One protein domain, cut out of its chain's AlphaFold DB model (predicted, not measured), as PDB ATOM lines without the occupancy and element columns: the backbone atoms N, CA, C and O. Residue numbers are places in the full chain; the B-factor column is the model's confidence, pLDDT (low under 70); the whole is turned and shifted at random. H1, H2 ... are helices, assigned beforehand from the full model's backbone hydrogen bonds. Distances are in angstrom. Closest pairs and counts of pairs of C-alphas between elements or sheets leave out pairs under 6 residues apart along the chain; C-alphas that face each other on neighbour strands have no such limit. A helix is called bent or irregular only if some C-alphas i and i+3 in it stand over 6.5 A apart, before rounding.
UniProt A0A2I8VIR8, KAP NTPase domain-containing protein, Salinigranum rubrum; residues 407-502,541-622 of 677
ATOM      1  N   ASP A 407     -11.051 -28.673  -0.264       73.69
ATOM      2  CA  ASP A 407     -12.271 -27.867  -0.292       73.69
ATOM      3  C   ASP A 407     -12.674 -27.359   1.097       73.69
ATOM      4  O   ASP A 407     -12.931 -26.165   1.241       73.69
ATOM      5  N   GLN A 408     -12.637 -28.195   2.141       75.31
ATOM      6  CA  GLN A 408     -12.872 -27.738   3.518       75.31
ATOM      7  C   GLN A 408     -11.848 -26.684   3.948       75.31
ATOM      8  O   GLN A 408     -12.213 -25.662   4.525       75.31
ATOM      9  N   LEU A 409     -10.567 -26.877   3.613       80.50
ATOM     10  CA  LEU A 409      -9.539 -25.875   3.895       80.50
ATOM     11  C   LEU A 409      -9.790 -24.568   3.129       80.50
ATOM     12  O   LEU A 409      -9.574 -23.487   3.673       80.50
ATOM     13  N   ARG A 410     -10.235 -24.642   1.869       82.38
ATOM     14  CA  ARG A 410     -10.583 -23.453   1.072       82.38
ATOM     15  C   ARG A 410     -11.754 -22.698   1.678       82.38
ATOM     16  O   ARG A 410     -11.654 -21.480   1.790       82.38
ATOM     17  N   THR A 411     -12.803 -23.403   2.096       82.62
ATOM     18  CA  THR A 411     -13.939 -22.815   2.815       82.62
ATOM     19  C   THR A 411     -13.459 -22.151   4.100       82.62
ATOM     20  O   THR A 411     -13.735 -20.972   4.305       82.62
ATOM     21  N   ALA A 412     -12.634 -22.852   4.886       83.75
ATOM     22  CA  ALA A 412     -12.043 -22.335   6.115       83.75
ATOM     23  C   ALA A 412     -11.269 -21.026   5.899       83.75
ATOM     24  O   ALA A 412     -11.443 -20.034   6.604       83.75
ATOM     25  N   VAL A 413     -10.431 -20.996   4.864       87.00
ATOM     26  CA  VAL A 413      -9.671 -19.802   4.486       87.00
ATOM     27  C   VAL A 413     -10.583 -18.685   3.975       87.00
ATOM     28  O   VAL A 413     -10.294 -17.521   4.247       87.00
ATOM     29  N   ALA A 414     -11.658 -19.001   3.248       85.88
ATOM     30  CA  ALA A 414     -12.555 -18.008   2.663       85.88
ATOM     31  C   ALA A 414     -13.255 -17.162   3.736       85.88
ATOM     32  O   ALA A 414     -13.202 -15.935   3.651       85.88
ATOM     33  N   TRP A 415     -13.823 -17.788   4.774       82.75
ATOM     34  CA  TRP A 415     -14.457 -17.048   5.872       82.75
ATOM     35  C   TRP A 415     -13.442 -16.473   6.877       82.75
ATOM     36  O   TRP A 415     -13.711 -15.445   7.495       82.75
ATOM     37  N   ALA A 416     -12.235 -17.044   7.008       87.19
ATOM     38  CA  ALA A 416     -11.184 -16.477   7.865       87.19
ATOM     39  C   ALA A 416     -10.501 -15.238   7.251       87.19
ATOM     40  O   ALA A 416     -10.051 -14.339   7.968       87.19
ATOM     41  N   ALA A 417     -10.385 -15.173   5.920       87.88
ATOM     42  CA  ALA A 417      -9.601 -14.154   5.221       87.88
ATOM     43  C   ALA A 417      -9.996 -12.692   5.534       87.88
ATOM     44  O   ALA A 417      -9.070 -11.894   5.724       87.88
ATOM     45  N   PRO A 418     -11.288 -12.310   5.643       86.94
ATOM     46  CA  PRO A 418     -11.688 -10.956   6.031       86.94
ATOM     47  C   PRO A 418     -11.137 -10.537   7.401       86.94
ATOM     48  O   PRO A 418     -10.524  -9.473   7.518       86.94
ATOM     49  N   ALA A 419     -11.267 -11.401   8.416       85.88
ATOM     50  CA  ALA A 419     -10.756 -11.152   9.767       85.88
ATOM     51  C   ALA A 419      -9.222 -11.075   9.804       85.88
ATOM     52  O   ALA A 419      -8.635 -10.298  10.557       85.88
ATOM     53  N   LEU A 420      -8.556 -11.825   8.923       88.12
ATOM     54  CA  LEU A 420      -7.105 -11.788   8.726       88.12
ATOM     55  C   LEU A 420      -6.649 -10.674   7.761       88.12
ATOM     56  O   LEU A 420      -5.481 -10.640   7.359       88.12
ATOM     57  N   ALA A 421      -7.550  -9.757   7.386       86.12
ATOM     58  CA  ALA A 421      -7.315  -8.629   6.484       86.12
ATOM     59  C   ALA A 421      -6.708  -9.028   5.123       86.12
ATOM     60  O   ALA A 421      -5.918  -8.276   4.546       86.12
ATOM     61  N   TYR A 422      -7.031 -10.228   4.632       87.44
ATOM     62  CA  TYR A 422      -6.475 -10.831   3.414       87.44
ATOM     63  C   TYR A 422      -4.938 -10.874   3.389       87.44
ATOM     64  O   TYR A 422      -4.313 -10.903   2.327       87.44
ATOM     65  N   ASN A 423      -4.299 -10.868   4.562       88.94
ATOM     66  CA  ASN A 423      -2.851 -10.844   4.671       88.94
ATOM     67  C   ASN A 423      -2.275 -12.244   4.369       88.94
ATOM     68  O   ASN A 423      -2.528 -13.178   5.134       88.94
ATOM     69  N   PRO A 424      -1.435 -12.419   3.324       89.75
ATOM     70  CA  PRO A 424      -0.925 -13.738   2.939       89.75
ATOM     71  C   PRO A 424      -0.142 -14.451   4.045       89.75
ATOM     72  O   PRO A 424      -0.153 -15.679   4.125       89.75
ATOM     73  N   ARG A 425       0.546 -13.698   4.910       85.75
ATOM     74  CA  ARG A 425       1.278 -14.255   6.051       85.75
ATOM     75  C   ARG A 425       0.314 -14.787   7.107       85.75
ATOM     76  O   ARG A 425       0.524 -15.891   7.598       85.75
ATOM     77  N   GLN A 426      -0.727 -14.022   7.427       88.00
ATOM     78  CA  GLN A 426      -1.734 -14.437   8.405       88.00
ATOM     79  C   GLN A 426      -2.542 -15.635   7.894       88.00
ATOM     80  O   GLN A 426      -2.791 -16.557   8.656       88.00
ATOM     81  N   ILE A 427      -2.836 -15.700   6.593       90.75
ATOM     82  CA  ILE A 427      -3.492 -16.866   5.977       90.75
ATOM     83  C   ILE A 427      -2.607 -18.118   6.067       90.75
ATOM     84  O   ILE A 427      -3.076 -19.177   6.471       90.75
ATOM     85  N   LYS A 428      -1.307 -18.023   5.749       87.69
ATOM     86  CA  LYS A 428      -0.377 -19.159   5.921       87.69
ATOM     87  C   LYS A 428      -0.292 -19.612   7.379       87.69
ATOM     88  O   LYS A 428      -0.257 -20.808   7.653       87.69
ATOM     89  N   LYS A 429      -0.268 -18.652   8.305       88.56
ATOM     90  CA  LYS A 429      -0.264 -18.912   9.743       88.56
ATOM     91  C   LYS A 429      -1.544 -19.616  10.190       88.56
ATOM     92  O   LYS A 429      -1.447 -20.608  10.901       88.56
ATOM     93  N   PHE A 430      -2.700 -19.159   9.716       90.12
ATOM     94  CA  PHE A 430      -3.988 -19.818   9.913       90.12
ATOM     95  C   PHE A 430      -3.949 -21.265   9.431       90.12
ATOM     96  O   PHE A 430      -4.220 -22.153  10.223       90.12
ATOM     97  N   ILE A 431      -3.514 -21.520   8.194       87.75
ATOM     98  CA  ILE A 431      -3.436 -22.883   7.644       87.75
ATOM     99  C   ILE A 431      -2.559 -23.783   8.524       87.75
ATOM    100  O   ILE A 431      -2.964 -24.893   8.863       87.75
ATOM    101  N   ASN A 432      -1.373 -23.314   8.919       86.38
ATOM    102  CA  ASN A 432      -0.454 -24.102   9.740       86.38
ATOM    103  C   ASN A 432      -1.006 -24.365  11.146       86.38
ATOM    104  O   ASN A 432      -0.933 -25.491  11.627       86.38
ATOM    105  N   LEU A 433      -1.565 -23.342  11.796       86.56
ATOM    106  CA  LEU A 433      -2.104 -23.465  13.148       86.56
ATOM    107  C   LEU A 433      -3.387 -24.302  13.167       86.56
ATOM    108  O   LEU A 433      -3.578 -25.102  14.074       86.56
ATOM    109  N   TYR A 434      -4.229 -24.163  12.147       86.00
ATOM    110  CA  TYR A 434      -5.437 -24.958  11.974       86.00
ATOM    111  C   TYR A 434      -5.108 -26.440  11.776       86.00
ATOM    112  O   TYR A 434      -5.679 -27.280  12.465       86.00
ATOM    113  N   ARG A 435      -4.108 -26.760  10.940       83.88
ATOM    114  CA  ARG A 435      -3.582 -28.130  10.799       83.88
ATOM    115  C   ARG A 435      -3.063 -28.676  12.120       83.88
ATOM    116  O   ARG A 435      -3.477 -29.751  12.528       83.88
ATOM    117  N   LEU A 436      -2.183 -27.935  12.793       84.19
ATOM    118  CA  LEU A 436      -1.614 -28.367  14.067       84.19
ATOM    119  C   LEU A 436      -2.705 -28.618  15.115       84.19
ATOM    120  O   LEU A 436      -2.665 -29.631  15.801       84.19
ATOM    121  N   ARG A 437      -3.697 -27.728  15.223       84.50
ATOM    122  CA  ARG A 437      -4.801 -27.914  16.169       84.50
ATOM    123  C   ARG A 437      -5.716 -29.074  15.801       84.50
ATOM    124  O   ARG A 437      -6.174 -29.756  16.704       84.50
ATOM    125  N   ALA A 438      -5.958 -29.326  14.517       81.12
ATOM    126  CA  ALA A 438      -6.727 -30.495  14.097       81.12
ATOM    127  C   ALA A 438      -5.996 -31.799  14.456       81.12
ATOM    128  O   ALA A 438      -6.624 -32.723  14.961       81.12
ATOM    129  N   LEU A 439      -4.669 -31.841  14.268       78.69
ATOM    130  CA  LEU A 439      -3.838 -32.971  14.694       78.69
ATOM    131  C   LEU A 439      -3.906 -33.181  16.202       78.69
ATOM    132  O   LEU A 439      -4.201 -34.276  16.651       78.69
ATOM    133  N   LEU A 440      -3.700 -32.118  16.979       80.25
ATOM    134  CA  LEU A 440      -3.801 -32.182  18.433       80.25
ATOM    135  C   LEU A 440      -5.172 -32.704  18.870       80.25
ATOM    136  O   LEU A 440      -5.237 -33.593  19.706       80.25
ATOM    137  N   ALA A 441      -6.258 -32.175  18.296       78.88
ATOM    138  CA  ALA A 441      -7.623 -32.565  18.649       78.88
ATOM    139  C   ALA A 441      -7.919 -34.035  18.326       78.88
ATOM    140  O   ALA A 441      -8.771 -34.643  18.972       78.88
ATOM    141  N   GLN A 442      -7.209 -34.604  17.351       76.88
ATOM    142  CA  GLN A 442      -7.241 -36.028  17.057       76.88
ATOM    143  C   GLN A 442      -6.409 -36.842  18.057       76.88
ATOM    144  O   GLN A 442      -6.928 -37.824  18.574       76.88
ATOM    145  N   GLU A 443      -5.171 -36.435  18.356       73.38
ATOM    146  CA  GLU A 443      -4.278 -37.171  19.272       73.38
ATOM    147  C   GLU A 443      -4.824 -37.253  20.705       73.38
ATOM    148  O   GLU A 443      -4.601 -38.237  21.401       73.38
ATOM    149  N   VAL A 444      -5.584 -36.251  21.153       72.88
ATOM    150  CA  VAL A 444      -6.256 -36.303  22.466       72.88
ATOM    151  C   VAL A 444      -7.712 -36.792  22.401       72.88
ATOM    152  O   VAL A 444      -8.435 -36.704  23.395       72.88
ATOM    153  N   GLU A 445      -8.179 -37.218  21.224       72.12
ATOM    154  CA  GLU A 445      -9.533 -37.746  20.989       72.12
ATOM    155  C   GLU A 445     -10.686 -36.757  21.303       72.12
ATOM    156  O   GLU A 445     -11.829 -37.153  21.545       72.12
ATOM    157  N   VAL A 446     -10.441 -35.439  21.251       72.12
ATOM    158  CA  VAL A 446     -11.464 -34.408  21.539       72.12
ATOM    159  C   VAL A 446     -12.653 -34.508  20.585       72.12
ATOM    160  O   VAL A 446     -13.794 -34.351  21.015       72.12
ATOM    161  N   PHE A 447     -12.425 -34.830  19.309       72.00
ATOM    162  CA  PHE A 447     -13.517 -34.972  18.341       72.00
ATOM    163  C   PHE A 447     -14.379 -36.239  18.511       72.00
ATOM    164  O   PHE A 447     -15.308 -36.456  17.728       72.00
ATOM    165  N   GLU A 448     -14.010 -37.144  19.416       70.50
ATOM    166  CA  GLU A 448     -14.820 -38.318  19.773       70.50
ATOM    167  C   GLU A 448     -15.585 -38.086  21.077       70.50
ATOM    168  O   GLU A 448     -16.659 -38.651  21.273       70.50
ATOM    169  N   ARG A 449     -15.047 -37.224  21.946       66.56
ATOM    170  CA  ARG A 449     -15.589 -36.913  23.274       66.56
ATOM    171  C   ARG A 449     -16.517 -35.700  23.288       66.56
ATOM    172  O   ARG A 449     -17.323 -35.562  24.201       66.56
ATOM    173  N   THR A 450     -16.389 -34.817  22.303       69.69
ATOM    174  CA  THR A 450     -17.154 -33.570  22.197       69.69
ATOM    175  C   THR A 450     -17.783 -33.438  20.817       69.69
ATOM    176  O   THR A 450     -17.280 -33.998  19.843       69.69
ATOM    177  N   ASP A 451     -18.824 -32.612  20.711       69.50
ATOM    178  CA  ASP A 451     -19.438 -32.232  19.432       69.50
ATOM    179  C   ASP A 451     -18.609 -31.177  18.666       69.50
ATOM    180  O   ASP A 451     -19.133 -30.453  17.816       69.50
ATOM    181  N   LEU A 452     -17.306 -31.056  18.963       76.69
ATOM    182  CA  LEU A 452     -16.422 -30.113  18.288       76.69
ATOM    183  C   LEU A 452     -16.285 -30.474  16.805       76.69
ATOM    184  O   LEU A 452     -15.912 -31.582  16.424       76.69
ATOM    185  N   THR A 453     -16.512 -29.488  15.953       79.62
ATOM    186  CA  THR A 453     -16.355 -29.577  14.505       79.62
ATOM    187  C   THR A 453     -15.066 -28.900  14.049       79.62
ATOM    188  O   THR A 453     -14.488 -28.036  14.717       79.62
ATOM    189  N   LEU A 454     -14.613 -29.277  12.855       79.38
ATOM    190  CA  LEU A 454     -13.478 -28.639  12.190       79.38
ATOM    191  C   LEU A 454     -13.728 -27.145  11.919       79.38
ATOM    192  O   LEU A 454     -12.819 -26.333  12.088       79.38
ATOM    193  N   ASP A 455     -14.961 -26.761  11.590       79.94
ATOM    194  CA  ASP A 455     -15.316 -25.361  11.340       79.94
ATOM    195  C   ASP A 455     -15.259 -24.519  12.624       79.94
ATOM    196  O   ASP A 455     -14.631 -23.456  12.624       79.94
ATOM    197  N   GLN A 456     -15.798 -25.020  13.746       82.44
ATOM    198  CA  GLN A 456     -15.639 -24.387  15.067       82.44
ATOM    199  C   GLN A 456     -14.157 -24.226  15.429       82.44
ATOM    200  O   GLN A 456     -13.725 -23.145  15.842       82.44
ATOM    201  N   LEU A 457     -13.351 -25.271  15.216       83.62
ATOM    202  CA  LEU A 457     -11.914 -25.212  15.463       83.62
ATOM    203  C   LEU A 457     -11.236 -24.140  14.599       83.62
ATOM    204  O   LEU A 457     -10.402 -23.375  15.088       83.62
ATOM    205  N   GLY A 458     -11.612 -24.050  13.325       86.00
ATOM    206  CA  GLY A 458     -11.139 -23.020  12.415       86.00
ATOM    207  C   GLY A 458     -11.476 -21.618  12.924       86.00
ATOM    208  O   GLY A 458     -10.589 -20.764  13.001       86.00
ATOM    209  N   LYS A 459     -12.738 -21.355  13.273       86.38
ATOM    210  CA  LYS A 459     -13.166 -20.042  13.783       86.38
ATOM    211  C   LYS A 459     -12.370 -19.654  15.020       86.38
ATOM    212  O   LYS A 459     -11.843 -18.542  15.100       86.38
ATOM    213  N   PHE A 460     -12.186 -20.602  15.937       86.06
ATOM    214  CA  PHE A 460     -11.376 -20.405  17.128       86.06
ATOM    215  C   PHE A 460      -9.906 -20.094  16.801       86.06
ATOM    216  O   PHE A 460      -9.302 -19.214  17.424       86.06
ATOM    217  N   VAL A 461      -9.311 -20.754  15.799       87.44
ATOM    218  CA  VAL A 461      -7.958 -20.433  15.304       87.44
ATOM    219  C   VAL A 461      -7.899 -19.008  14.751       87.44
ATOM    220  O   VAL A 461      -6.968 -18.272  15.078       87.44
ATOM    221  N   THR A 462      -8.891 -18.579  13.972       89.25
ATOM    222  CA  THR A 462      -8.965 -17.204  13.453       89.25
ATOM    223  C   THR A 462      -9.059 -16.182  14.583       89.25
ATOM    224  O   THR A 462      -8.300 -15.209  14.588       89.25
ATOM    225  N   ILE A 463      -9.908 -16.436  15.584       85.88
ATOM    226  CA  ILE A 463     -10.033 -15.587  16.775       85.88
ATOM    227  C   ILE A 463      -8.703 -15.519  17.535       85.88
ATOM    228  O   ILE A 463      -8.234 -14.429  17.862       85.88
ATOM    229  N   SER A 464      -8.047 -16.666  17.732       83.44
ATOM    230  CA  SER A 464      -6.749 -16.770  18.414       83.44
ATOM    231  C   SER A 464      -5.648 -15.957  17.723       83.44
ATOM    232  O   SER A 464      -4.737 -15.461  18.384       83.44
ATOM    233  N   LEU A 465      -5.708 -15.831  16.392       83.38
ATOM    234  CA  LEU A 465      -4.740 -15.067  15.605       83.38
ATOM    235  C   LEU A 465      -5.041 -13.569  15.579       83.38
ATOM    236  O   LEU A 465      -4.112 -12.769  15.659       83.38
ATOM    237  N   ARG A 466      -6.312 -13.182  15.436       84.44
ATOM    238  CA  ARG A 466      -6.704 -11.776  15.275       84.44
ATOM    239  C   ARG A 466      -6.843 -11.042  16.611       84.44
ATOM    240  O   ARG A 466      -6.444  -9.882  16.692       84.44
ATOM    241  N   TRP A 467      -7.351 -11.710  17.645       82.62
ATOM    242  CA  TRP A 467      -7.565 -11.144  18.980       82.62
ATOM    243  C   TRP A 467      -6.892 -12.003  20.065       82.62
ATOM    244  O   TRP A 467      -7.559 -12.520  20.957       82.62
ATOM    245  N   PRO A 468      -5.551 -12.137  20.060       76.88
ATOM    246  CA  PRO A 468      -4.834 -13.004  21.002       76.88
ATOM    247  C   PRO A 468      -5.039 -12.616  22.475       76.88
ATOM    248  O   PRO A 468      -4.958 -13.462  23.359       76.88
ATOM    249  N   ARG A 469      -5.340 -11.341  22.755       75.75
ATOM    250  CA  ARG A 469      -5.624 -10.842  24.111       75.75
ATOM    251  C   ARG A 469      -6.984 -11.272  24.657       75.75
ATOM    252  O   ARG A 469      -7.201 -11.131  25.853       75.75
ATOM    253  N   LEU A 470      -7.858 -11.820  23.813       77.94
ATOM    254  CA  LEU A 470      -9.097 -12.449  24.251       77.94
ATOM    255  C   LEU A 470      -8.826 -13.818  24.901       77.94
ATOM    256  O   LEU A 470      -9.577 -14.233  25.773       77.94
ATOM    257  N   LEU A 471      -7.731 -14.506  24.541       76.25
ATOM    258  CA  LEU A 471      -7.444 -15.861  25.036       76.25
ATOM    259  C   LEU A 471      -7.292 -15.938  26.567       76.25
ATOM    260  O   LEU A 471      -7.883 -16.833  27.167       76.25
ATOM    261  N   PRO A 472      -6.576 -15.017  27.248       69.88
ATOM    262  CA  PRO A 472      -6.532 -15.011  28.709       69.88
ATOM    263  C   PRO A 472      -7.876 -14.685  29.371       69.88
ATOM    264  O   PRO A 472      -8.080 -15.078  30.514       69.88
ATOM    265  N   GLU A 473      -8.762 -13.937  28.704       73.50
ATOM    266  CA  GLU A 473     -10.111 -13.640  29.209       73.50
ATOM    267  C   GLU A 473     -11.017 -14.863  29.071       73.50
ATOM    268  O   GLU A 473     -11.619 -15.273  30.058       73.50
ATOM    269  N   LEU A 474     -10.994 -15.523  27.910       74.69
ATOM    270  CA  LEU A 474     -11.662 -16.806  27.670       74.69
ATOM    271  C   LEU A 474     -11.214 -17.888  28.655       74.69
ATOM    272  O   LEU A 474     -12.021 -18.670  29.134       74.69
ATOM    273  N   ASN A 475      -9.930 -17.902  29.021       69.81
ATOM    274  CA  ASN A 475      -9.410 -18.828  30.025       69.81
ATOM    275  C   ASN A 475      -9.881 -18.500  31.456       69.81
ATOM    276  O   ASN A 475      -9.700 -19.308  32.361       69.81
ATOM    277  N   ARG A 476     -10.357 -17.282  31.729       69.31
ATOM    278  CA  ARG A 476     -10.895 -16.909  33.050       69.31
ATOM    279  C   ARG A 476     -12.408 -17.070  33.111       69.31
ATOM    280  O   ARG A 476     -12.936 -17.257  34.201       69.31
ATOM    281  N   ASP A 477     -13.071 -16.952  31.969       74.69
ATOM    282  CA  ASP A 477     -14.518 -16.898  31.843       74.69
ATOM    283  C   ASP A 477     -14.954 -17.729  30.634       74.69
ATOM    284  O   ASP A 477     -14.886 -17.280  29.487       74.69
ATOM    285  N   HIS A 478     -15.360 -18.969  30.904       76.00
ATOM    286  CA  HIS A 478     -15.682 -19.946  29.864       76.00
ATOM    287  C   HIS A 478     -17.023 -19.628  29.171       76.00
ATOM    288  O   HIS A 478     -17.209 -19.987  28.013       76.00
ATOM    289  N   ASP A 479     -17.908 -18.860  29.817       77.69
ATOM    290  CA  ASP A 479     -19.203 -18.439  29.259       77.69
ATOM    291  C   ASP A 479     -19.089 -17.185  28.375       77.69
ATOM    292  O   ASP A 479     -20.077 -16.701  27.808       77.69
ATOM    293  N   LEU A 480     -17.885 -16.615  28.253       80.25
ATOM    294  CA  LEU A 480     -17.657 -15.368  27.530       80.25
ATOM    295  C   LEU A 480     -18.073 -15.465  26.056       80.25
ATOM    296  O   LEU A 480     -18.666 -14.516  25.547       80.25
ATOM    297  N   PHE A 481     -17.830 -16.591  25.372       82.75
ATOM    298  CA  PHE A 481     -18.296 -16.745  23.990       82.75
ATOM    299  C   PHE A 481     -19.818 -16.723  23.891       82.75
ATOM    300  O   PHE A 481     -20.333 -16.001  23.045       82.75
ATOM    301  N   ALA A 482     -20.538 -17.422  24.769       79.31
ATOM    302  CA  ALA A 482     -21.999 -17.427  24.747       79.31
ATOM    303  C   ALA A 482     -22.582 -16.018  24.914       79.31
ATOM    304  O   ALA A 482     -23.464 -15.612  24.154       79.31
ATOM    305  N   ARG A 483     -22.032 -15.229  25.845       80.25
ATOM    306  CA  ARG A 483     -22.463 -13.839  26.043       80.25
ATOM    307  C   ARG A 483     -22.143 -12.960  24.839       80.25
ATOM    308  O   ARG A 483     -23.000 -12.200  24.401       80.25
ATOM    309  N   LEU A 484     -20.942 -13.075  24.270       82.38
ATOM    310  CA  LEU A 484     -20.568 -12.292  23.090       82.38
ATOM    311  C   LEU A 484     -21.393 -12.669  21.857       82.38
ATOM    312  O   LEU A 484     -21.753 -11.784  21.085       82.38
ATOM    313  N   THR A 485     -21.745 -13.943  21.694       81.62
ATOM    314  CA  THR A 485     -22.640 -14.401  20.625       81.62
ATOM    315  C   THR A 485     -24.038 -13.812  20.791       81.62
ATOM    316  O   THR A 485     -24.615 -13.349  19.810       81.62
ATOM    317  N   ALA A 486     -24.563 -13.736  22.019       75.50
ATOM    318  CA  ALA A 486     -25.849 -13.087  22.285       75.50
ATOM    319  C   ALA A 486     -25.827 -11.584  21.943       75.50
ATOM    320  O   ALA A 486     -26.759 -11.079  21.314       75.50
ATOM    321  N   VAL A 487     -24.743 -10.877  22.288       78.44
ATOM    322  CA  VAL A 487     -24.557  -9.459  21.917       78.44
ATOM    323  C   VAL A 487     -24.453  -9.299  20.397       78.44
ATOM    324  O   VAL A 487     -25.098  -8.419  19.830       78.44
ATOM    325  N   ALA A 488     -23.692 -10.164  19.723       78.50
ATOM    326  CA  ALA A 488     -23.550 -10.150  18.268       78.50
ATOM    327  C   ALA A 488     -24.898 -10.370  17.567       78.50
ATOM    328  O   ALA A 488     -25.221  -9.666  16.608       78.50
ATOM    329  N   LEU A 489     -25.703 -11.311  18.070       75.75
ATOM    330  CA  LEU A 489     -27.049 -11.566  17.573       75.75
ATOM    331  C   LEU A 489     -27.918 -10.311  17.733       75.75
ATOM    332  O   LEU A 489     -28.477  -9.833  16.749       75.75
ATOM    333  N   ARG A 490     -27.958  -9.714  18.932       75.44
ATOM    334  CA  ARG A 490     -28.705  -8.473  19.216       75.44
ATOM    335  C   ARG A 490     -28.356  -7.340  18.249       75.44
ATOM    336  O   ARG A 490     -29.254  -6.675  17.730       75.44
ATOM    337  N   ASP A 491     -27.071  -7.127  17.981       75.62
ATOM    338  CA  ASP A 491     -26.623  -6.061  17.082       75.62
ATOM    339  C   ASP A 491     -27.043  -6.319  15.628       75.62
ATOM    340  O   ASP A 491     -27.540  -5.404  14.967       75.62
ATOM    341  N   ARG A 492     -26.957  -7.568  15.148       72.81
ATOM    342  CA  ARG A 492     -27.451  -7.946  13.810       72.81
ATOM    343  C   ARG A 492     -28.953  -7.724  13.656       72.81
ATOM    344  O   ARG A 492     -29.399  -7.240  12.617       72.81
ATOM    345  N   PHE A 493     -29.728  -8.003  14.701       70.62
ATOM    346  CA  PHE A 493     -31.158  -7.688  14.743       70.62
ATOM    347  C   PHE A 493     -31.434  -6.186  14.644       70.62
ATOM    348  O   PHE A 493     -32.326  -5.756  13.909       70.62
ATOM    349  N   ARG A 494     -30.662  -5.373  15.368       71.81
ATOM    350  CA  ARG A 494     -30.799  -3.912  15.355       71.81
ATOM    351  C   ARG A 494     -30.466  -3.327  13.977       71.81
ATOM    352  O   ARG A 494     -31.213  -2.474  13.494       71.81
ATOM    353  N   GLU A 495     -29.404  -3.806  13.327       69.56
ATOM    354  CA  GLU A 495     -29.036  -3.421  11.953       69.56
ATOM    355  C   GLU A 495     -30.163  -3.737  10.960       69.56
ATOM    356  O   GLU A 495     -30.631  -2.842  10.252       69.56
ATOM    357  N   ALA A 496     -30.677  -4.967  10.983       65.44
ATOM    358  CA  ALA A 496     -31.804  -5.409  10.164       65.44
ATOM    359  C   ALA A 496     -33.055  -4.521  10.313       65.44
ATOM    360  O   ALA A 496     -33.652  -4.090   9.321       65.44
ATOM    361  N   CYS A 497     -33.436  -4.199  11.554       65.94
ATOM    362  CA  CYS A 497     -34.566  -3.309  11.828       65.94
ATOM    363  C   CYS A 497     -34.334  -1.911  11.237       65.94
ATOM    364  O   CYS A 497     -35.255  -1.320  10.670       65.94
ATOM    365  N   SER A 498     -33.101  -1.400  11.314       67.50
ATOM    366  CA  SER A 498     -32.745  -0.078  10.790       67.50
ATOM    367  C   SER A 498     -32.759   0.005   9.257       67.50
ATOM    368  O   SER A 498     -33.200   1.017   8.713       67.50
ATOM    369  N   GLU A 499     -32.358  -1.060   8.553       63.47
ATOM    370  CA  GLU A 499     -32.370  -1.126   7.082       63.47
ATOM    371  C   GLU A 499     -33.787  -1.286   6.506       63.47
ATOM    372  O   GLU A 499     -34.074  -0.819   5.402       63.47
ATOM    373  N   SER A 500     -34.695  -1.907   7.265       55.88
ATOM    374  CA  SER A 500     -36.096  -2.120   6.873       55.88
ATOM    375  C   SER A 500     -37.001  -0.884   7.024       55.88
ATOM    376  O   SER A 500     -38.125  -0.865   6.510       55.88
ATOM    377  N   ALA A 501     -36.537   0.160   7.720       53.91
ATOM    378  CA  ALA A 501     -37.318   1.367   7.960       53.91
ATOM    379  C   ALA A 501     -37.519   2.172   6.654       53.91
ATOM    380  O   ALA A 501     -36.562   2.396   5.906       53.91
ATOM    381  N   PRO A 502     -38.740   2.653   6.340       41.25
ATOM    382  CA  PRO A 502     -38.972   3.434   5.127       41.25
ATOM    383  C   PRO A 502     -38.120   4.716   5.146       41.25
ATOM    384  O   PRO A 502     -38.005   5.348   6.200       41.25
ATOM    385  N   LEU A 541     -18.363  -5.176  25.942       60.31
ATOM    386  CA  LEU A 541     -17.326  -5.638  25.020       60.31
ATOM    387  C   LEU A 541     -15.946  -5.723  25.696       60.31
ATOM    388  O   LEU A 541     -15.517  -4.769  26.361       60.31
ATOM    389  N   PRO A 542     -15.175  -6.804  25.450       61.56
ATOM    390  CA  PRO A 542     -13.776  -6.886  25.831       61.56
ATOM    391  C   PRO A 542     -13.008  -5.656  25.357       61.56
ATOM    392  O   PRO A 542     -13.184  -5.180  24.233       61.56
ATOM    393  N   VAL A 543     -12.080  -5.165  26.183       59.31
ATOM    394  CA  VAL A 543     -11.278  -3.956  25.891       59.31
ATOM    395  C   VAL A 543     -10.553  -4.051  24.541       59.31
ATOM    396  O   VAL A 543     -10.259  -3.039  23.905       59.31
ATOM    397  N   VAL A 544     -10.290  -5.278  24.099       62.91
ATOM    398  CA  VAL A 544      -9.577  -5.634  22.873       62.91
ATOM    399  C   VAL A 544     -10.426  -5.423  21.605       62.91
ATOM    400  O   VAL A 544      -9.860  -5.214  20.534       62.91
ATOM    401  N   ILE A 545     -11.761  -5.428  21.699       62.66
ATOM    402  CA  ILE A 545     -12.688  -5.357  20.555       62.66
ATOM    403  C   ILE A 545     -13.539  -4.085  20.670       62.66
ATOM    404  O   ILE A 545     -14.718  -4.129  20.995       62.66
ATOM    405  N   ARG A 546     -12.925  -2.914  20.462       59.81
ATOM    406  CA  ARG A 546     -13.608  -1.616  20.655       59.81
ATOM    407  C   ARG A 546     -13.888  -0.824  19.383       59.81
ATOM    408  O   ARG A 546     -14.568   0.194  19.458       59.81
ATOM    409  N   SER A 547     -13.358  -1.235  18.229       71.06
ATOM    410  CA  SER A 547     -13.717  -0.588  16.963       71.06
ATOM    411  C   SER A 547     -14.952  -1.266  16.370       71.06
ATOM    412  O   SER A 547     -15.011  -2.493  16.355       71.06
ATOM    413  N   GLU A 548     -15.911  -0.491  15.851       70.25
ATOM    414  CA  GLU A 548     -17.116  -1.036  15.188       70.25
ATOM    415  C   GLU A 548     -16.751  -2.038  14.087       70.25
ATOM    416  O   GLU A 548     -17.384  -3.076  13.931       70.25
ATOM    417  N   ARG A 549     -15.658  -1.768  13.363       74.56
ATOM    418  CA  ARG A 549     -15.146  -2.664  12.327       74.56
ATOM    419  C   ARG A 549     -14.616  -3.987  12.888       74.56
ATOM    420  O   ARG A 549     -14.850  -5.027  12.280       74.56
ATOM    421  N   ASP A 550     -13.853  -3.956  13.982       75.19
ATOM    422  CA  ASP A 550     -13.333  -5.182  14.600       75.19
ATOM    423  C   ASP A 550     -14.456  -5.984  15.261       75.19
ATOM    424  O   ASP A 550     -14.433  -7.208  15.184       75.19
ATOM    425  N   TRP A 551     -15.446  -5.307  15.854       81.94
ATOM    426  CA  TRP A 551     -16.638  -5.957  16.387       81.94
ATOM    427  C   TRP A 551     -17.449  -6.640  15.288       81.94
ATOM    428  O   TRP A 551     -17.732  -7.822  15.422       81.94
ATOM    429  N   GLY A 552     -17.723  -5.964  14.166       77.88
ATOM    430  CA  GLY A 552     -18.443  -6.567  13.040       77.88
ATOM    431  C   GLY A 552     -17.771  -7.842  12.519       77.88
ATOM    432  O   GLY A 552     -18.427  -8.867  12.377       77.88
ATOM    433  N   LEU A 553     -16.444  -7.824  12.338       81.44
ATOM    434  CA  LEU A 553     -15.676  -9.011  11.926       81.44
ATOM    435  C   LEU A 553     -15.703 -10.142  12.966       81.44
ATOM    436  O   LEU A 553     -15.653 -11.316  12.604       81.44
ATOM    437  N   PHE A 554     -15.709  -9.801  14.254       83.19
ATOM    438  CA  PHE A 554     -15.770 -10.779  15.337       83.19
ATOM    439  C   PHE A 554     -17.168 -11.399  15.453       83.19
ATOM    440  O   PHE A 554     -17.289 -12.620  15.521       83.19
ATOM    441  N   ALA A 555     -18.211 -10.568  15.400       79.12
ATOM    442  CA  ALA A 555     -19.608 -10.977  15.343       79.12
ATOM    443  C   ALA A 555     -19.871 -11.886  14.135       79.12
ATOM    444  O   ALA A 555     -20.485 -12.937  14.287       79.12
ATOM    445  N   ASP A 556     -19.322 -11.549  12.963       77.88
ATOM    446  CA  ASP A 556     -19.375 -12.410  11.779       77.88
ATOM    447  C   ASP A 556     -18.781 -13.789  12.043       77.88
ATOM    448  O   ASP A 556     -19.381 -14.787  11.683       77.88
ATOM    449  N   LEU A 557     -17.634 -13.891  12.715       80.00
ATOM    450  CA  LEU A 557     -17.047 -15.198  13.026       80.00
ATOM    451  C   LEU A 557     -17.875 -16.011  14.028       80.00
ATOM    452  O   LEU A 557     -17.905 -17.239  13.929       80.00
ATOM    453  N   LEU A 558     -18.523 -15.346  14.988       79.00
ATOM    454  CA  LEU A 558     -19.384 -16.003  15.972       79.00
ATOM    455  C   LEU A 558     -20.710 -16.484  15.385       79.00
ATOM    456  O   LEU A 558     -21.269 -17.431  15.922       79.00
ATOM    457  N   LEU A 559     -21.197 -15.846  14.318       73.25
ATOM    458  CA  LEU A 559     -22.526 -16.095  13.753       73.25
ATOM    459  C   LEU A 559     -22.487 -16.780  12.372       73.25
ATOM    460  O   LEU A 559     -23.451 -17.433  11.976       73.25
ATOM    461  N   ALA A 560     -21.395 -16.665  11.613       65.94
ATOM    462  CA  ALA A 560     -21.324 -17.172  10.243       65.94
ATOM    463  C   ALA A 560     -20.886 -18.633  10.202       65.94
ATOM    464  O   ALA A 560     -19.757 -18.957  10.560       65.94
ATOM    465  N   GLY A 561     -21.749 -19.515   9.707       50.66
ATOM    466  CA  GLY A 561     -21.390 -20.909   9.450       50.66
ATOM    467  C   GLY A 561     -22.566 -21.800   9.082       50.66
ATOM    468  O   GLY A 561     -22.753 -22.850   9.668       50.66
ATOM    469  N   LEU A 562     -23.365 -21.368   8.111       36.59
ATOM    470  CA  LEU A 562     -23.935 -22.189   7.040       36.59
ATOM    471  C   LEU A 562     -24.811 -21.265   6.184       36.59
ATOM    472  O   LEU A 562     -25.620 -20.516   6.711       36.59
ATOM    473  N   TYR A 563     -24.645 -21.389   4.867       42.69
ATOM    474  CA  TYR A 563     -25.356 -20.723   3.765       42.69
ATOM    475  C   TYR A 563     -24.742 -19.453   3.160       42.69
ATOM    476  O   TYR A 563     -24.804 -18.362   3.705       42.69
ATOM    477  N   ASP A 564     -24.183 -19.711   1.970       36.38
ATOM    478  CA  ASP A 564     -24.371 -19.023   0.689       36.38
ATOM    479  C   ASP A 564     -24.131 -17.509   0.651       36.38
ATOM    480  O   ASP A 564     -24.709 -16.728   1.397       36.38
ATOM    481  N   GLU A 565     -23.345 -17.074  -0.333       40.25
ATOM    482  CA  GLU A 565     -23.087 -15.665  -0.670       40.25
ATOM    483  C   GLU A 565     -24.363 -14.911  -1.139       40.25
ATOM    484  O   GLU A 565     -24.271 -13.892  -1.826       40.25
ATOM    485  N   SER A 566     -25.559 -15.420  -0.817       36.69
ATOM    486  CA  SER A 566     -26.859 -15.012  -1.342       36.69
ATOM    487  C   SER A 566     -27.829 -14.435  -0.312       36.69
ATOM    488  O   SER A 566     -28.836 -13.899  -0.752       36.69
ATOM    489  N   LEU A 567     -27.546 -14.477   0.999       42.62
ATOM    490  CA  LEU A 567     -28.372 -13.800   2.008       42.62
ATOM    491  C   LEU A 567     -27.664 -12.542   2.521       42.62
ATOM    492  O   LEU A 567     -26.757 -12.581   3.348       42.62
ATOM    493  N   SER A 568     -28.078 -11.400   1.987       48.81
ATOM    494  CA  SER A 568     -27.709 -10.077   2.492       48.81
ATOM    495  C   SER A 568     -28.237  -9.855   3.919       48.81
ATOM    496  O   SER A 568     -29.231 -10.462   4.318       48.81
ATOM    497  N   THR A 569     -27.631  -8.936   4.688       47.72
ATOM    498  CA  THR A 569     -28.144  -8.463   5.998       47.72
ATOM    499  C   THR A 569     -29.639  -8.123   5.941       47.72
ATOM    500  O   THR A 569     -30.392  -8.397   6.876       47.72
ATOM    501  N   ALA A 570     -30.081  -7.612   4.788       45.91
ATOM    502  CA  ALA A 570     -31.465  -7.297   4.487       45.91
ATOM    503  C   ALA A 570     -32.375  -8.534   4.388       45.91
ATOM    504  O   ALA A 570     -33.540  -8.442   4.763       45.91
ATOM    505  N   GLU A 571     -31.887  -9.686   3.917       48.53
ATOM    506  CA  GLU A 571     -32.687 -10.909   3.800       48.53
ATOM    507  C   GLU A 571     -32.847 -11.628   5.147       48.53
ATOM    508  O   GLU A 571     -33.981 -11.947   5.505       48.53
ATOM    509  N   PHE A 572     -31.776 -11.752   5.946       51.94
ATOM    510  CA  PHE A 572     -31.852 -12.236   7.338       51.94
ATOM    511  C   PHE A 572     -32.771 -11.347   8.187       51.94
ATOM    512  O   PHE A 572     -33.672 -11.824   8.879       51.94
ATOM    513  N   GLY A 573     -32.605 -10.028   8.056       52.25
ATOM    514  CA  GLY A 573     -33.480  -9.054   8.689       52.25
ATOM    515  C   GLY A 573     -34.932  -9.145   8.233       52.25
ATOM    516  O   GLY A 573     -35.843  -9.029   9.050       52.25
ATOM    517  N   SER A 574     -35.165  -9.387   6.942       53.72
ATOM    518  CA  SER A 574     -36.517  -9.512   6.393       53.72
ATOM    519  C   SER A 574     -37.238 -10.778   6.856       53.72
ATOM    520  O   SER A 574     -38.433 -10.710   7.128       53.72
ATOM    521  N   GLU A 575     -36.538 -11.906   6.990       54.94
ATOM    522  CA  GLU A 575     -37.117 -13.172   7.455       54.94
ATOM    523  C   GLU A 575     -37.495 -13.085   8.941       54.94
ATOM    524  O   GLU A 575     -38.587 -13.489   9.343       54.94
ATOM    525  N   LEU A 576     -36.663 -12.413   9.738       52.12
ATOM    526  CA  LEU A 576     -36.923 -12.151  11.152       52.12
ATOM    527  C   LEU A 576     -38.035 -11.136  11.406       52.12
ATOM    528  O   LEU A 576     -38.875 -11.367  12.272       52.12
ATOM    529  N   LEU A 577     -38.098 -10.042  10.641       55.41
ATOM    530  CA  LEU A 577     -39.193  -9.065  10.727       55.41
ATOM    531  C   LEU A 577     -40.535  -9.640  10.251       55.41
ATOM    532  O   LEU A 577     -41.592  -9.168  10.672       55.41
ATOM    533  N   VAL A 578     -40.514 -10.662   9.388       57.78
ATOM    534  CA  VAL A 578     -41.710 -11.428   9.002       57.78
ATOM    535  C   VAL A 578     -42.192 -12.313  10.155       57.78
ATOM    536  O   VAL A 578     -43.400 -12.394  10.385       57.78
ATOM    537  N   THR A 579     -41.274 -12.940  10.891       52.91
ATOM    538  CA  THR A 579     -41.591 -13.797  12.046       52.91
ATOM    539  C   THR A 579     -41.971 -12.979  13.290       52.91
ATOM    540  O   THR A 579     -42.878 -13.365  14.028       52.91
ATOM    541  N   TYR A 580     -41.355 -11.807  13.477       58.75
ATOM    542  CA  TYR A 580     -41.524 -10.921  14.632       58.75
ATOM    543  C   TYR A 580     -41.844  -9.469  14.229       58.75
ATOM    544  O   TYR A 580     -41.066  -8.552  14.499       58.75
ATOM    545  N   PRO A 581     -43.020  -9.205  13.633       54.72
ATOM    546  CA  PRO A 581     -43.377  -7.877  13.123       54.72
ATOM    547  C   PRO A 581     -43.589  -6.814  14.217       54.72
ATOM    548  O   PRO A 581     -43.718  -5.632  13.903       54.72
ATOM    549  N   GLU A 582     -43.662  -7.218  15.490       55.22
ATOM    550  CA  GLU A 582     -43.882  -6.321  16.636       55.22
ATOM    551  C   GLU A 582     -42.580  -5.869  17.321       55.22
ATOM    552  O   GLU A 582     -42.606  -4.958  18.148       55.22
ATOM    553  N   LEU A 583     -41.437  -6.464  16.960       57.19
ATOM    554  CA  LEU A 583     -40.120  -6.098  17.482       57.19
ATOM    555  C   LEU A 583     -39.616  -4.827  16.779       57.19
ATOM    556  O   LEU A 583     -39.004  -4.865  15.716       57.19
ATOM    557  N   THR A 584     -39.922  -3.671  17.366       60.69
ATOM    558  CA  THR A 584     -39.347  -2.376  16.971       60.69
ATOM    559  C   THR A 584     -37.991  -2.157  17.647       60.69
ATOM    560  O   THR A 584     -37.650  -2.838  18.616       60.69
ATOM    561  N   THR A 585     -37.221  -1.157  17.196       58.78
ATOM    562  CA  THR A 585     -35.957  -0.755  17.847       58.78
ATOM    563  C   THR A 585     -36.091  -0.495  19.348       58.78
ATOM    564  O   THR A 585     -35.139  -0.739  20.078       58.78
ATOM    565  N   ASP A 586     -37.268  -0.051  19.798       57.16
ATOM    566  CA  ASP A 586     -37.540   0.295  21.196       57.16
ATOM    567  C   ASP A 586     -37.899  -0.929  22.067       57.16
ATOM    568  O   ASP A 586     -37.788  -0.853  23.286       57.16
ATOM    569  N   GLY A 587     -38.312  -2.056  21.467       63.00
ATOM    570  CA  GLY A 587     -38.638  -3.313  22.167       63.00
ATOM    571  C   GLY A 587     -37.536  -4.379  22.103       63.00
ATOM    572  O   GLY A 587     -37.648  -5.419  22.750       63.00
ATOM    573  N   LEU A 588     -36.471  -4.132  21.330       66.88
ATOM    574  CA  LEU A 588     -35.334  -5.047  21.183       66.88
ATOM    575  C   LEU A 588     -34.581  -5.248  22.500       66.88
ATOM    576  O   LEU A 588     -34.298  -6.382  22.867       66.88
ATOM    577  N   ASP A 589     -34.271  -4.174  23.226       67.62
ATOM    578  CA  ASP A 589     -33.488  -4.299  24.459       67.62
ATOM    579  C   ASP A 589     -34.259  -5.095  25.533       67.62
ATOM    580  O   ASP A 589     -33.678  -5.978  26.155       67.62
ATOM    581  N   GLU A 590     -35.578  -4.895  25.659       68.25
ATOM    582  CA  GLU A 590     -36.457  -5.666  26.559       68.25
ATOM    583  C   GLU A 590     -36.617  -7.134  26.116       68.25
ATOM    584  O   GLU A 590     -36.748  -8.032  26.946       68.25
ATOM    585  N   PHE A 591     -36.581  -7.410  24.808       68.31
ATOM    586  CA  PHE A 591     -36.620  -8.778  24.291       68.31
ATOM    587  C   PHE A 591     -35.344  -9.556  24.630       68.31
ATOM    588  O   PHE A 591     -35.436 -10.717  25.013       68.31
ATOM    589  N   PHE A 592     -34.169  -8.931  24.522       71.06
ATOM    590  CA  PHE A 592     -32.888  -9.582  24.820       71.06
ATOM    591  C   PHE A 592     -32.548  -9.603  26.324       71.06
ATOM    592  O   PHE A 592     -31.706 -10.395  26.747       71.06
ATOM    593  N   GLU A 593     -33.180  -8.763  27.147       71.50
ATOM    594  CA  GLU A 593     -32.890  -8.666  28.581       71.50
ATOM    595  C   GLU A 593     -33.298  -9.939  29.348       71.50
ATOM    596  O   GLU A 593     -34.458 -10.349  29.375       71.50
ATOM    597  N   GLY A 594     -32.323 -10.576  30.006       64.62
ATOM    598  CA  GLY A 594     -32.549 -11.723  30.891       64.62
ATOM    599  C   GLY A 594     -32.824 -13.065  30.201       64.62
ATOM    600  O   GLY A 594     -33.046 -14.045  30.913       64.62
ATOM    601  N   ARG A 595     -32.784 -13.131  28.862       68.81
ATOM    602  CA  ARG A 595     -32.927 -14.383  28.099       68.81
ATOM    603  C   ARG A 595     -31.588 -15.077  27.887       68.81
ATOM    604  O   ARG A 595     -30.557 -14.426  27.713       68.81
ATOM    605  N   SER A 596     -31.602 -16.407  27.886       73.62
ATOM    606  CA  SER A 596     -30.423 -17.198  27.522       73.62
ATOM    607  C   SER A 596     -30.207 -17.215  26.003       73.62
ATOM    608  O   SER A 596     -31.130 -16.965  25.228       73.62
ATOM    609  N   LEU A 597     -28.988 -17.532  25.556       72.00
ATOM    610  CA  LEU A 597     -28.705 -17.681  24.125       72.00
ATOM    611  C   LEU A 597     -29.568 -18.782  23.487       72.00
ATOM    612  O   LEU A 597     -30.051 -18.595  22.377       72.00
ATOM    613  N   ASP A 598     -29.810 -19.886  24.198       71.69
ATOM    614  CA  ASP A 598     -30.645 -20.991  23.712       71.69
ATOM    615  C   ASP A 598     -32.099 -20.558  23.495       71.69
ATOM    616  O   ASP A 598     -32.715 -20.915  22.492       71.69
ATOM    617  N   GLU A 599     -32.640 -19.749  24.411       70.69
ATOM    618  CA  GLU A 599     -33.977 -19.159  24.273       70.69
ATOM    619  C   GLU A 599     -34.039 -18.229  23.061       70.69
ATOM    620  O   GLU A 599     -34.981 -18.308  22.275       70.69
ATOM    621  N   LEU A 600     -33.010 -17.397  22.870       70.69
ATOM    622  CA  LEU A 600     -32.922 -16.488  21.730       70.69
ATOM    623  C   LEU A 600     -32.824 -17.248  20.403       70.69
ATOM    624  O   LEU A 600     -33.562 -16.928  19.478       70.69
ATOM    625  N   LEU A 601     -31.965 -18.262  20.293       69.44
ATOM    626  CA  LEU A 601     -31.809 -19.058  19.068       69.44
ATOM    627  C   LEU A 601     -33.079 -19.851  18.733       69.44
ATOM    628  O   LEU A 601     -33.493 -19.882  17.576       69.44
ATOM    629  N   TRP A 602     -33.722 -20.449  19.742       66.06
ATOM    630  CA  TRP A 602     -34.970 -21.194  19.564       66.06
ATOM    631  C   TRP A 602     -36.127 -20.299  19.121       66.06
ATOM    632  O   TRP A 602     -36.879 -20.655  18.217       66.06
ATOM    633  N   GLU A 603     -36.298 -19.141  19.760       62.56
ATOM    634  CA  GLU A 603     -37.394 -18.239  19.424       62.56
ATOM    635  C   GLU A 603     -37.168 -17.568  18.076       62.56
ATOM    636  O   GLU A 603     -38.086 -17.485  17.266       62.56
ATOM    637  N   THR A 604     -35.954 -17.117  17.787       57.16
ATOM    638  CA  THR A 604     -35.686 -16.386  16.544       57.16
ATOM    639  C   THR A 604     -35.763 -17.257  15.287       57.16
ATOM    640  O   THR A 604     -35.773 -16.702  14.192       57.16
ATOM    641  N   ASP A 605     -35.837 -18.591  15.429       53.09
ATOM    642  CA  ASP A 605     -35.697 -19.583  14.343       53.09
ATOM    643  C   ASP A 605     -34.475 -19.273  13.456       53.09
ATOM    644  O   ASP A 605     -34.418 -19.558  12.259       53.09
ATOM    645  N   ALA A 606     -33.491 -18.595  14.054       54.44
ATOM    646  CA  ALA A 606     -32.346 -18.068  13.359       54.44
ATOM    647  C   ALA A 606     -31.407 -19.244  13.115       54.44
ATOM    648  O   ALA A 606     -30.779 -19.757  14.041       54.44
ATOM    649  N   ASN A 607     -31.306 -19.674  11.856       54.19
ATOM    650  CA  ASN A 607     -30.357 -20.698  11.419       54.19
ATOM    651  C   ASN A 607     -28.930 -20.120  11.369       54.19
ATOM    652  O   ASN A 607     -28.287 -20.063  10.322       54.19
ATOM    653  N   VAL A 608     -28.487 -19.588  12.505       61.94
ATOM    654  CA  VAL A 608     -27.218 -18.901  12.707       61.94
ATOM    655  C   VAL A 608     -26.266 -19.878  13.366       61.94
ATOM    656  O   VAL A 608     -26.634 -20.595  14.296       61.94
ATOM    657  N   ASP A 609     -25.021 -19.897  12.905       64.69
ATOM    658  CA  ASP A 609     -24.020 -20.799  13.451       64.69
ATOM    659  C   ASP A 609     -23.420 -20.241  14.740       64.69
ATOM    660  O   ASP A 609     -22.266 -19.818  14.778       64.69
ATOM    661  N   ALA A 610     -24.220 -20.279  15.806       66.00
ATOM    662  CA  ALA A 610     -23.817 -19.986  17.177       66.00
ATOM    663  C   ALA A 610     -23.011 -21.134  17.810       66.00
ATOM    664  O   ALA A 610     -22.826 -21.175  19.024       66.00
ATOM    665  N   SER A 611     -22.510 -22.080  17.013       69.06
ATOM    666  CA  SER A 611     -21.892 -23.305  17.512       69.06
ATOM    667  C   SER A 611     -20.692 -23.054  18.422       69.06
ATOM    668  O   SER A 611     -20.470 -23.853  19.323       69.06
ATOM    669  N   LEU A 612     -19.951 -21.949  18.255       73.44
ATOM    670  CA  LEU A 612     -18.857 -21.558  19.156       73.44
ATOM    671  C   LEU A 612     -19.313 -21.206  20.580       73.44
ATOM    672  O   LEU A 612     -18.510 -21.307  21.502       73.44
ATOM    673  N   ALA A 613     -20.568 -20.797  20.768       71.19
ATOM    674  CA  ALA A 613     -21.111 -20.458  22.080       71.19
ATOM    675  C   ALA A 613     -21.305 -21.675  22.990       71.19
ATOM    676  O   ALA A 613     -21.312 -21.526  24.207       71.19
ATOM    677  N   HIS A 614     -21.462 -22.860  22.399       67.88
ATOM    678  CA  HIS A 614     -21.714 -24.112  23.114       67.88
ATOM    679  C   HIS A 614     -20.469 -24.996  23.217       67.88
ATOM    680  O   HIS A 614     -20.538 -26.092  23.770       67.88
ATOM    681  N   VAL A 615     -19.333 -24.551  22.668       69.88
ATOM    682  CA  VAL A 615     -18.085 -25.301  22.789       69.88
ATOM    683  C   VAL A 615     -17.483 -25.060  24.159       69.88
ATOM    684  O   VAL A 615     -17.342 -23.914  24.587       69.88
ATOM    685  N   ASP A 616     -17.045 -26.139  24.800       70.69
ATOM    686  CA  ASP A 616     -16.171 -26.038  25.956       70.69
ATOM    687  C   ASP A 616     -14.874 -25.304  25.573       70.69
ATOM    688  O   ASP A 616     -14.003 -25.805  24.852       70.69
ATOM    689  N   VAL A 617     -14.774 -24.064  26.047       67.00
ATOM    690  CA  VAL A 617     -13.649 -23.166  25.794       67.00
ATOM    691  C   VAL A 617     -12.354 -23.751  26.347       67.00
ATOM    692  O   VAL A 617     -11.293 -23.500  25.771       67.00
ATOM    693  N   GLU A 618     -12.430 -24.573  27.396       64.62
ATOM    694  CA  GLU A 618     -11.283 -25.306  27.917       64.62
ATOM    695  C   GLU A 618     -10.772 -26.296  26.871       64.62
ATOM    696  O   GLU A 618      -9.625 -26.151  26.464       64.62
ATOM    697  N   SER A 619     -11.633 -27.159  26.320       62.62
ATOM    698  CA  SER A 619     -11.317 -28.080  25.212       62.62
ATOM    699  C   SER A 619     -10.744 -27.397  23.952       62.62
ATOM    700  O   SER A 619      -9.970 -28.004  23.209       62.62
ATOM    701  N   LEU A 620     -11.094 -26.130  23.687       67.62
ATOM    702  CA  LEU A 620     -10.545 -25.337  22.574       67.62
ATOM    703  C   LEU A 620      -9.184 -24.704  22.891       67.62
ATOM    704  O   LEU A 620      -8.259 -24.752  22.073       67.62
ATOM    705  N   LEU A 621      -9.075 -24.051  24.053       59.03
ATOM    706  CA  LEU A 621      -7.848 -23.403  24.528       59.03
ATOM    707  C   LEU A 621      -6.760 -24.429  24.824       59.03
ATOM    708  O   LEU A 621      -5.572 -24.166  24.625       59.03
ATOM    709  N   GLN A 622      -7.197 -25.577  25.313       60.69
ATOM    710  CA  GLN A 622      -6.425 -26.708  25.755       60.69
ATOM    711  C   GLN A 622      -7.181 -27.917  25.249       60.69
ATOM    712  O   GLN A 622      -8.121 -28.398  25.857       60.69
TER     713      GLN A 622
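What this domain is: This is residues 407 to 502 and 541 to 622 of the 677 residues of the protein "KAP NTPase domain-containing protein" of Salinigranum rubrum (UniProt A0A2I8VIR8). Two lobes of helices make one elongated body: in one, H1, H2 and H4 pack together, with the short H3, H5 and H12 near their edge; in the other, H8 and H10 pack on the long H6, with H9 near it. Between the lobes, H7 packs on both H4 and H6. The printed part has 178 residues with twelve named helices, H1 to H12 along the chain, and no named strand; its class is all helix, its packing part aligned, part crossed. It is compact, with a radius of gyration of the C-alphas of 16.8 A, and spans 51 by 32 by 31 A.

How they stand to each other: Start at H6, residues 480 to 500, the hub, touching six helices. At its residues 492 to 500 alone it touches H8, residues 569 to 579, about perpendicular at 88 degrees; the closest C-alphas, Ala 496 and Gly 573, are 4.3 A apart. H10, residues 597 to 604, touches H6 at a shallow tilt of 25 degrees, the same way, at residues 482 to 486 of H6 alone. H9, residues 588 to 592, only just touches H6, with 3 pairs of C-alphas within 8 A. H11, residues 611 to 614, touches H6, closest at C-alphas 613 and 482, 4.1 A. H7, residues 548 to 559, touches H6, closest at C-alphas 555 and 488, 5.0 A. H7 forms a bundle, helices side by side, with H1, residues 407 to 419, and H4, residues 454 to 466; H7 and H4 run opposite ways at a shallow tilt of 18 degrees. H2, residues 424 to 443, touches H4 at a steep tilt of 48 degrees, closest at C-alphas 434 and 458, 6.0 A. H3, residues 446 to 449, is close but not clearly touching H2. H5, residues 468 to 474, only just touches H6, with 3 pairs, only at the corner; H12, residues 617 to 621, is close but not clearly touching H5. Every O i to N i+4 pair is within hydrogen-bond range in H2, H4, H6 to H10 and H12, but 7 of 9 in H1 and 1 of 3 in H5, where 3 of 4 O i to N i+3 pairs are; H3 and H11 are too short.

Where its parts are: Find C-alpha 480 at (-17.657, -15.368, 27.530); H6 runs 30.7 A to C-alpha 500. H2 measures 28.8 A, H4 18.4 A, H7 16.1 A. H1, 19.6 A, starts at (-12.271, -27.867, -0.292) and is only just irregular: C-alphas 415 and 418 are 6.7 A apart. H12 ends at (-7.848, -23.403, 24.528).

The domain as a whole: The C-alphas farthest apart, Glu 443 and Pro 502, are 55.2 A apart. Residues 503 to 540 are not printed; C-alphas 502 and 541 are 30.8 A apart. Of the links printed whole, none is long. Mean pLDDT of the printed part is 71.3; 73 residues are under 70, among them 560 to 591.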